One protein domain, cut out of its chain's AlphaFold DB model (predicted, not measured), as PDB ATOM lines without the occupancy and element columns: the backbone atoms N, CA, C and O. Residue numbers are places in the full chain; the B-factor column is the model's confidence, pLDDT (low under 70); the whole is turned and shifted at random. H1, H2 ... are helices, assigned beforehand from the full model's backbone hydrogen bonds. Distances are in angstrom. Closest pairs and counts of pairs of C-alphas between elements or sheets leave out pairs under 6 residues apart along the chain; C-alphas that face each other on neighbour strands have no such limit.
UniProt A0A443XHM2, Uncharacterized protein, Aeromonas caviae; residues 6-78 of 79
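What this domain is: This is residues 6 to 78 of the 79 residues of an uncharacterized protein of Aeromonas caviae (UniProt A0A443XHM2). Two long helices, H4 and H2, make the arms of an open V, with the short helix H3 packed between them at the corner and the small helix H1 forming a further corner near the other end of H2. Residues 67 to 78, of which 67 to 76 belong to H4, stick out free. The printed part has 73 residues with four named helices, in the order H1, H2, H3, H4, and no named strand; its class is all helix. It is loose, with a radius of gyration of the C-alphas of 14.1 A, and spans 37 by 34 by 20 A.

Where its parts are: Find C-alpha 55 at (223.588, 235.086, 133.957); from there H4, residues 55 to 76, runs 31.5 A to C-alpha 76 at (229.991, 256.031, 156.551). Before it look for H3, residues 40 to 48. H2, residues 18 to 35, runs 25.8 A from C-alpha 18 at (207.076, 254.599, 149.662). H1 is residues 11 to 16.

How they stand to each other: Start at H4, which touches H3 with residues 58 to 62 alone; their closest C-alphas, of Gly 45 and His 58, are 5.0 A apart. These two run opposite ways at a steep tilt of 63 degrees. H3 also touches H2, at residues 28 to 35 of H2 alone, where the closest C-alphas, of Ile 33 and Gly 43, are 3.9 A apart. They run opposite ways at a steep tilt of 56 degrees. H1 and H2 touch only at the corner by their link, with the C-alphas of Ile 14 and Asn 21 closest at 4.2 A. H2 and H4 are apart, and H1 is apart from H3 and H4. Every O i to N i+4 pair is within hydrogen-bond range in H1, H2 and H4, and 4 of 5 are in H3.

The domain as a whole: The C-alphas of Pro 6 and Arg 78, the two farthest apart, are 41.3 A from each other. The printed part has no cut. The links H1 to H2 and H2 to H3 are tight, and H3 to H4 is short. Mean pLDDT of the printed part is 94.1; look to residues 76 to 78 for values under 70.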
ATOM      1  N   PRO A   6     199.564 237.967 150.981       93.44
ATOM      2  CA  PRO A   6     199.348 237.662 152.401       93.44
ATOM      3  C   PRO A   6     199.607 238.839 153.350       93.44
ATOM      4  O   PRO A   6     199.127 238.828 154.477       93.44
ATOM      5  N   PHE A   7     200.346 239.858 152.904       93.00
ATOM      6  CA  PHE A   7     200.648 241.061 153.686       93.00
ATOM      7  C   PHE A   7     199.699 242.225 153.375       93.00
ATOM      8  O   PHE A   7     199.947 243.351 153.798       93.00
ATOM      9  N   GLY A   8     198.638 241.981 152.597       94.06
ATOM     10  CA  GLY A   8     197.707 243.022 152.166       94.06
ATOM     11  C   GLY A   8     198.341 244.056 151.233       94.06
ATOM     12  O   GLY A   8     197.842 245.173 151.146       94.06
ATOM     13  N   LEU A   9     199.446 243.709 150.557       93.31
ATOM     14  CA  LEU A   9     200.153 244.613 149.654       93.31
ATOM     15  C   LEU A   9     199.717 244.405 148.207       93.31
ATOM     16  O   LEU A   9     199.896 243.336 147.616       93.31
ATOM     17  N   THR A  10     199.189 245.472 147.618       93.00
ATOM     18  CA  THR A  10     198.797 245.520 146.211       93.00
ATOM     19  C   THR A  10     199.931 246.040 145.325       93.00
ATOM     20  O   THR A  10     200.965 246.519 145.792       93.00
ATOM     21  N   ARG A  11     199.758 245.949 143.999       89.81
ATOM     22  CA  ARG A  11     200.681 246.600 143.051       89.81
ATOM     23  C   ARG A  11     200.673 248.119 143.198       89.81
ATOM     24  O   ARG A  11     201.735 248.727 143.089       89.81
ATOM     25  N   ASP A  12     199.509 248.698 143.466       93.38
ATOM     26  CA  ASP A  12     199.366 250.142 143.624       93.38
ATOM     27  C   ASP A  12     200.087 250.624 144.880       93.38
ATOM     28  O   ASP A  12     200.846 251.582 144.788       93.38
ATOM     29  N   ASP A  13     199.990 249.896 145.997       91.31
ATOM     30  CA  ASP A  13     200.740 250.206 147.222       91.31
ATOM     31  C   ASP A  13     202.245 250.307 146.979       91.31
ATOM     32  O   ASP A  13     202.905 251.232 147.444       91.31
ATOM     33  N   ILE A  14     202.802 249.358 146.227       92.12
ATOM     34  CA  ILE A  14     204.236 249.343 145.919       92.12
ATOM     35  C   ILE A  14     204.602 250.497 144.987       92.12
ATOM     36  O   ILE A  14     205.724 250.991 145.037       92.12
ATOM     37  N   ARG A  15     203.683 250.939 144.130       92.94
ATOM     38  CA  ARG A  15     203.932 252.037 143.197       92.94
ATOM     39  C   ARG A  15     203.819 253.410 143.862       92.94
ATOM     40  O   ARG A  15     204.550 254.314 143.465       92.94
ATOM     41  N   THR A  16     202.902 253.586 144.811       96.31
ATOM     42  CA  THR A  16     202.503 254.917 145.301       96.31
ATOM     43  C   THR A  16     202.805 255.165 146.775       96.31
ATOM     44  O   THR A  16     202.861 256.325 147.171       96.31
ATOM     45  N   VAL A  17     203.034 254.124 147.584       96.69
ATOM     46  CA  VAL A  17     203.276 254.249 149.030       96.69
ATOM     47  C   VAL A  17     204.730 253.873 149.350       96.69
ATOM     48  O   VAL A  17     205.047 252.686 149.474       96.69
ATOM     49  N   PRO A  18     205.637 254.854 149.539       95.75
ATOM     50  CA  PRO A  18     207.076 254.599 149.662       95.75
ATOM     51  C   PRO A  18     207.450 253.613 150.773       95.75
ATOM     52  O   PRO A  18     208.250 252.707 150.559       95.75
ATOM     53  N   CYS A  19     206.829 253.724 151.950       95.88
ATOM     54  CA  CYS A  19     207.119 252.819 153.065       95.88
ATOM     55  C   CYS A  19     206.737 251.365 152.744       95.88
ATOM     56  O   CYS A  19     207.475 250.437 153.078       95.88
ATOM     57  N   ARG A  20     205.606 251.162 152.055       95.75
ATOM     58  CA  ARG A  20     205.156 249.830 151.623       95.75
ATOM     59  C   ARG A  20     206.043 249.281 150.509       95.75
ATOM     60  O   ARG A  20     206.345 248.091 150.517       95.75
ATOM     61  N   ASN A  21     206.506 250.141 149.601       95.50
ATOM     62  CA  ASN A  21     207.486 249.782 148.580       95.50
ATOM     63  C   ASN A  21     208.777 249.240 149.209       95.50
ATOM     64  O   ASN A  21     209.178 248.119 148.901       95.50
ATOM     65  N   ILE A  22     209.378 249.991 150.139       96.00
ATOM     66  CA  ILE A  22     210.631 249.601 150.801       96.00
ATOM     67  C   ILE A  22     210.458 248.282 151.558       96.00
ATOM     68  O   ILE A  22     211.298 247.387 151.441       96.00
ATOM     69  N   TRP A  23     209.350 248.125 152.288       95.75
ATOM     70  CA  TRP A  23     209.052 246.875 152.983       95.75
ATOM     71  C   TRP A  23     208.962 245.690 152.009       95.75
ATOM     72  O   TRP A  23     209.582 244.649 152.237       95.75
ATOM     73  N   ALA A  24     208.249 245.856 150.889       95.94
ATOM     74  CA  ALA A  24     208.093 244.812 149.879       95.94
ATOM     75  C   ALA A  24     209.433 244.421 149.239       95.94
ATOM     76  O   ALA A  24     209.700 243.232 149.051       95.94
ATOM     77  N   VAL A  25     210.289 245.405 148.940       94.75
ATOM     78  CA  VAL A  25     211.652 245.173 148.443       94.75
ATOM     79  C   VAL A  25     212.445 244.337 149.447       94.75
ATOM     80  O   VAL A  25     213.013 243.317 149.061       94.75
ATOM     81  N   GLY A  26     212.432 244.711 150.731       95.44
ATOM     82  CA  GLY A  26     213.135 243.975 151.785       95.44
ATOM     83  C   GLY A  26     212.661 242.526 151.916       95.44
ATOM     84  O   GLY A  26     213.480 241.605 151.958       95.44
ATOM     85  N   PHE A  27     211.345 242.303 151.907       96.38
ATOM     86  CA  PHE A  27     210.768 240.960 151.966       96.38
ATOM     87  C   PHE A  27     211.182 240.089 150.769       96.38
ATOM     88  O   PHE A  27     211.633 238.955 150.950       96.38
ATOM     89  N   LEU A  28     211.048 240.611 149.544       96.00
ATOM     90  CA  LEU A  28     211.383 239.870 148.327       96.00
ATOM     91  C   LEU A  28     212.883 239.575 148.240       96.00
ATOM     92  O   LEU A  28     213.264 238.457 147.901       96.00
ATOM     93  N   LEU A  29     213.729 240.543 148.592       96.69
ATOM     94  CA  LEU A  29     215.177 240.365 148.617       96.69
ATOM     95  C   LEU A  29     215.591 239.281 149.621       96.69
ATOM     96  O   LEU A  29     216.345 238.371 149.279       96.69
ATOM     97  N   HIS A  30     215.047 239.327 150.842       96.75
ATOM     98  CA  HIS A  30     215.300 238.312 151.869       96.75
ATOM     99  C   HIS A  30     214.898 236.907 151.414       96.75
ATOM    100  O   HIS A  30     215.632 235.941 151.628       96.75
ATOM    101  N   LYS A  31     213.747 236.784 150.745       96.69
ATOM    102  CA  LYS A  31     213.293 235.515 150.166       96.69
ATOM    103  C   LYS A  31     214.307 234.961 149.159       96.69
ATOM    104  O   LYS A  31     214.608 233.772 149.200       96.69
ATOM    105  N   GLU A  32     214.856 235.799 148.283       97.50
ATOM    106  CA  GLU A  32     215.854 235.370 147.295       97.50
ATOM    107  C   GLU A  32     217.179 234.947 147.930       97.50
ATOM    108  O   GLU A  32     217.753 233.939 147.521       97.50
ATOM    109  N   ILE A  33     217.631 235.647 148.973       97.94
ATOM    110  CA  ILE A  33     218.821 235.261 149.750       97.94
ATOM    111  C   ILE A  33     218.604 233.908 150.442       97.94
ATOM    112  O   ILE A  33     219.476 233.037 150.406       97.94
ATOM    113  N   LYS A  34     217.416 233.680 151.014       97.81
ATOM    114  CA  LYS A  34     217.052 232.376 151.586       97.81
ATOM    115  C   LYS A  34     217.042 231.267 150.534       97.81
ATOM    116  O   LYS A  34     217.602 230.200 150.775       97.81
ATOM    117  N   ASN A  35     216.460 231.518 149.361       97.00
ATOM    118  CA  ASN A  35     216.441 230.555 148.256       97.00
ATOM    119  C   ASN A  35     217.852 230.241 147.735       97.00
ATOM    120  O   ASN A  35     218.123 229.117 147.319       97.00
ATOM    121  N   ALA A  36     218.762 231.213 147.806       97.69
ATOM    122  CA  ALA A  36     220.180 231.050 147.511       97.69
ATOM    123  C   ALA A  36     220.971 230.348 148.636       97.69
ATOM    124  O   ALA A  36     222.198 230.353 148.617       97.69
ATOM    125  N   LYS A  37     220.293 229.735 149.620       97.44
ATOM    126  CA  LYS A  37     220.905 229.030 150.761       97.44
ATOM    127  C   LYS A  37     221.870 229.905 151.572       97.44
ATOM    128  O   LYS A  37     222.856 229.410 152.108       97.44
ATOM    129  N   GLY A  38     221.577 231.202 151.670       94.06
ATOM    130  CA  GLY A  38     222.402 232.160 152.406       94.06
ATOM    131  C   GLY A  38     223.550 232.766 151.599       94.06
ATOM    132  O   GLY A  38     224.224 233.652 152.119       94.06
ATOM    133  N   ASP A  39     223.750 232.373 150.336       97.25
ATOM    134  CA  ASP A  39     224.635 233.117 149.437       97.25
ATOM    135  C   ASP A  39     224.003 234.482 149.126       97.25
ATOM    136  O   ASP A  39     223.076 234.618 148.318       97.25
ATOM    137  N   PHE A  40     224.502 235.497 149.831       96.25
ATOM    138  CA  PHE A  40     223.986 236.855 149.782       96.25
ATOM    139  C   PHE A  40     224.037 237.436 148.368       96.25
ATOM    140  O   PHE A  40     223.034 237.962 147.889       96.25
ATOM    141  N   TRP A  41     225.171 237.313 147.671       96.69
ATOM    142  CA  TRP A  41     225.351 237.927 146.353       96.69
ATOM    143  C   TRP A  41     224.579 237.190 145.265       96.69
ATOM    144  O   TRP A  41     224.011 237.830 144.375       96.69
ATOM    145  N   LEU A  42     224.475 235.863 145.364       97.88
ATOM    146  CA  LEU A  42     223.586 235.097 144.499       97.88
ATOM    147  C   LEU A  42     222.126 235.528 144.696       97.88
ATOM    148  O   LEU A  42     221.431 235.760 143.703       97.88
ATOM    149  N   GLY A  43     221.680 235.686 145.947       97.81
ATOM    150  CA  GLY A  43     220.340 236.158 146.304       97.81
ATOM    151  C   GLY A  43     220.038 237.573 145.807       97.81
ATOM    152  O   GLY A  43     219.038 237.780 145.118       97.81
ATOM    153  N   VAL A  44     220.931 238.529 146.081       97.19
ATOM    154  CA  VAL A  44     220.843 239.917 145.592       97.19
ATOM    155  C   VAL A  44     220.729 239.950 144.073       97.19
ATOM    156  O   VAL A  44     219.833 240.595 143.529       97.19
ATOM    157  N   GLY A  45     221.584 239.215 143.363       97.62
ATOM    158  CA  GLY A  45     221.494 239.155 141.910       97.62
ATOM    159  C   GLY A  45     220.192 238.501 141.432       97.62
ATOM    160  O   GLY A  45     219.562 239.012 140.509       97.62
ATOM    161  N   ASN A  46     219.731 237.425 142.084       98.06
ATOM    162  CA  ASN A  46     218.491 236.721 141.731       98.06
ATOM    163  C   ASN A  46     217.220 237.551 141.957       98.06
ATOM    164  O   ASN A  46     216.212 237.301 141.285       98.06
ATOM    165  N   TYR A  47     217.251 238.527 142.864       96.81
ATOM    166  CA  TYR A  47     216.183 239.515 143.003       96.81
ATOM    167  C   TYR A  47     216.023 240.359 141.727       96.81
ATOM    168  O   TYR A  47     214.901 240.577 141.274       96.81
ATOM    169  N   HIS A  48     217.129 240.751 141.085       96.19
ATOM    170  CA  HIS A  48     217.100 241.569 139.867       96.19
ATOM    171  C   HIS A  48     216.991 240.758 138.568       96.19
ATOM    172  O   HIS A  48     216.283 241.140 137.636       96.19
ATOM    173  N   ALA A  49     217.709 239.641 138.473       97.31
ATOM    174  CA  ALA A  49     217.729 238.774 137.303       97.31
ATOM    175  C   ALA A  49     218.118 237.356 137.724       97.31
ATOM    176  O   ALA A  49     219.217 237.140 138.214       97.31
ATOM    177  N   LYS A  50     217.249 236.363 137.506       96.94
ATOM    178  CA  LYS A  50     217.550 234.970 137.875       96.94
ATOM    179  C   LYS A  50     218.815 234.482 137.172       96.94
ATOM    180  O   LYS A  50     218.852 234.466 135.941       96.94
ATOM    181  N   HIS A  51     219.807 234.028 137.938       96.81
ATOM    182  CA  HIS A  51     221.106 233.594 137.417       96.81
ATOM    183  C   HIS A  51     220.965 232.525 136.323       96.81
ATOM    184  O   HIS A  51     221.567 232.642 135.261       96.81
ATOM    185  N   HIS A  52     220.093 231.536 136.540       96.06
ATOM    186  CA  HIS A  52     219.856 230.441 135.593       96.06
ATOM    187  C   HIS A  52     219.148 230.870 134.293       96.06
ATOM    188  O   HIS A  52     219.211 230.140 133.313       96.06
ATOM    189  N   LEU A  53     218.485 232.035 134.267       97.56
ATOM    190  CA  LEU A  53     217.816 232.561 133.068       97.56
ATOM    191  C   LEU A  53     218.651 233.631 132.359       97.56
ATOM    192  O   LEU A  53     218.633 233.728 131.136       97.56
ATOM    193  N   LYS A  54     219.332 234.492 133.125       97.94
ATOM    194  CA  LYS A  54     220.007 235.700 132.626       97.94
ATOM    195  C   LYS A  54     221.346 235.929 133.345       97.94
ATOM    196  O   LYS A  54     221.499 236.944 134.028       97.94
ATOM    197  N   PRO A  55     222.346 235.044 133.178       97.25
ATOM    198  CA  PRO A  55     223.588 235.086 133.957       97.25
ATOM    199  C   PRO A  55     224.392 236.378 133.743       97.25
ATOM    200  O   PRO A  55     224.921 236.951 134.691       97.25
ATOM    201  N   LYS A  56     224.427 236.909 132.509       98.12
ATOM    202  CA  LYS A  56     225.123 238.174 132.204       98.12
ATOM    203  C   LYS A  56     224.480 239.378 132.902       98.12
ATOM    204  O   LYS A  56     225.186 240.213 133.461       98.12
ATOM    205  N   THR A  57     223.148 239.459 132.879       98.12
ATOM    206  CA  THR A  57     222.391 240.532 133.544       98.12
ATOM    207  C   THR A  57     222.489 240.415 135.062       98.12
ATOM    208  O   THR A  57     222.690 241.425 135.725       98.12
ATOM    209  N   HIS A  58     222.412 239.193 135.601       98.19
ATOM    210  CA  HIS A  58     222.636 238.911 137.024       98.19
ATOM    211  C   HIS A  58     223.997 239.453 137.474       98.19
ATOM    212  O   HIS A  58     224.050 240.308 138.355       98.19
ATOM    213  N   ALA A  59     225.078 239.063 136.790       98.25
ATOM    214  CA  ALA A  59     226.426 239.510 137.129       98.25
ATOM    215  C   ALA A  59     226.594 241.038 137.033       98.25
ATOM    216  O   ALA A  59     227.306 241.633 137.841       98.25
ATOM    217  N   ALA A  60     225.942 241.691 136.064       98.19
ATOM    218  CA  ALA A  60     225.957 243.148 135.950       98.19
ATOM    219  C   ALA A  60     225.272 243.832 137.144       98.19
ATOM    220  O   ALA A  60     225.834 244.773 137.702       98.19
ATOM    221  N   TYR A  61     224.109 243.336 137.581       97.44
ATOM    222  CA  TYR A  61     223.437 243.868 138.769       97.44
ATOM    223  C   TYR A  61     224.253 243.653 140.041       97.44
ATOM    224  O   TYR A  61     224.393 244.591 140.818       97.44
ATOM    225  N   VAL A  62     224.836 242.465 140.232       98.06
ATOM    226  CA  VAL A  62     225.692 242.194 141.396       98.06
ATOM    227  C   VAL A  62     226.840 243.201 141.475       98.06
ATOM    228  O   VAL A  62     227.047 243.785 142.536       98.06
ATOM    229  N   ARG A  63     227.530 243.476 140.357       98.19
ATOM    230  CA  ARG A  63     228.595 244.494 140.315       98.19
ATOM    231  C   ARG A  63     228.083 245.886 140.677       98.19
ATOM    232  O   ARG A  63     228.641 246.520 141.561       98.19
ATOM    233  N   ASN A  64     226.983 246.328 140.066       97.62
ATOM    234  CA  ASN A  64     226.428 247.658 140.330       97.62
ATOM    235  C   ASN A  64     226.033 247.847 141.807       97.62
ATOM    236  O   ASN A  64     226.286 248.906 142.381       97.62
ATOM    237  N   ILE A  65     225.421 246.832 142.426       95.88
ATOM    238  CA  ILE A  65     225.040 246.880 143.844       95.88
ATOM    239  C   ILE A  65     226.274 246.835 144.746       95.88
ATOM    240  O   ILE A  65     226.335 247.587 145.716       95.88
ATOM    241  N   TYR A  66     227.268 246.007 144.422       95.81
ATOM    242  CA  TYR A  66     228.534 245.968 145.152       95.81
ATOM    243  C   TYR A  66     229.235 247.331 145.133       95.81
ATOM    244  O   TYR A  66     229.616 247.838 146.185       95.81
ATOM    245  N   ASP A  67     229.327 247.976 143.970       96.38
ATOM    246  CA  ASP A  67     229.953 249.293 143.838       96.38
ATOM    247  C   ASP A  67     229.197 250.371 144.631       96.38
ATOM    248  O   ASP A  67     229.808 251.229 145.272       96.38
ATOM    249  N   ALA A  68     227.861 250.330 144.617       95.12
ATOM    250  CA  ALA A  68     227.033 251.226 145.422       95.12
ATOM    251  C   ALA A  68     227.234 250.989 146.927       95.12
ATOM    252  O   ALA A  68     227.379 251.947 147.688       95.12
ATOM    253  N   TRP A  69     227.302 249.723 147.347       93.06
ATOM    254  CA  TRP A  69     227.581 249.339 148.727       93.06
ATOM    255  C   TRP A  69     228.940 249.862 149.190       93.06
ATOM    256  O   TRP A  69     229.005 250.514 150.226       93.06
ATOM    257  N   GLN A  70     230.001 249.662 148.399       94.38
ATOM    258  CA  GLN A  70     231.351 250.154 148.702       94.38
ATOM    259  C   GLN A  70     231.386 251.677 148.889       94.38
ATOM    260  O   GLN A  70     232.006 252.179 149.828       94.38
ATOM    261  N   LYS A  71     230.671 252.425 148.039       94.19
ATOM    262  CA  LYS A  71     230.535 253.883 148.184       94.19
ATOM    263  C   LYS A  71     229.816 254.262 149.475       94.19
ATOM    264  O   LYS A  71     230.268 255.173 150.165       94.19
ATOM    265  N   LEU A  72     228.731 253.563 149.813       91.44
ATOM    266  CA  LEU A  72     227.971 253.812 151.036       91.44
ATOM    267  C   LEU A  72     228.831 253.552 152.275       91.44
ATOM    268  O   LEU A  72     229.009 254.458 153.087       91.44
ATOM    269  N   ILE A  73     229.436 252.369 152.398       91.19
ATOM    270  CA  ILE A  73     230.254 252.043 153.575       91.19
ATOM    271  C   ILE A  73     231.481 252.949 153.683       91.19
ATOM    272  O   ILE A  73     231.776 253.430 154.773       91.19
ATOM    273  N   GLY A  74     232.137 253.267 152.561       83.69
ATOM    274  CA  GLY A  74     233.286 254.172 152.519       83.69
ATOM    275  C   GLY A  74     232.928 255.641 152.772       83.69
ATOM    276  O   GLY A  74     233.813 256.444 153.077       83.69
ATOM    277  N   SER A  75     231.650 256.012 152.643       73.81
ATOM    278  CA  SER A  75     231.130 257.306 153.099       73.81
ATOM    279  C   SER A  75     230.831 257.295 154.599       73.81
ATOM    280  O   SER A  75     231.203 258.234 155.293       73.81
ATOM    281  N   MET A  76     230.270 256.199 155.120       67.44
ATOM    282  CA  MET A  76     229.991 256.031 156.551       67.44
ATOM    283  C   MET A  76     231.262 255.926 157.398       67.44
ATOM    284  O   MET A  76     231.234 256.292 158.564       67.44
ATOM    285  N   SER A  77     232.386 255.473 156.828       65.00
ATOM    286  CA  SER A  77     233.674 255.416 157.545       65.00
ATOM    287  C   SER A  77     234.306 256.794 157.790       65.00
ATOM    288  O   SER A  77     235.372 256.869 158.395       65.00
ATOM    289  N   ARG A  78     233.715 257.871 157.255       59.00
ATOM    290  CA  ARG A  78     234.205 259.255 157.389       59.00
ATOM    291  C   ARG A  78     233.351 260.105 158.336       59.00
ATOM    292  O   ARG A  78     233.597 261.306 158.417       59.00
TER     293      ARG A  78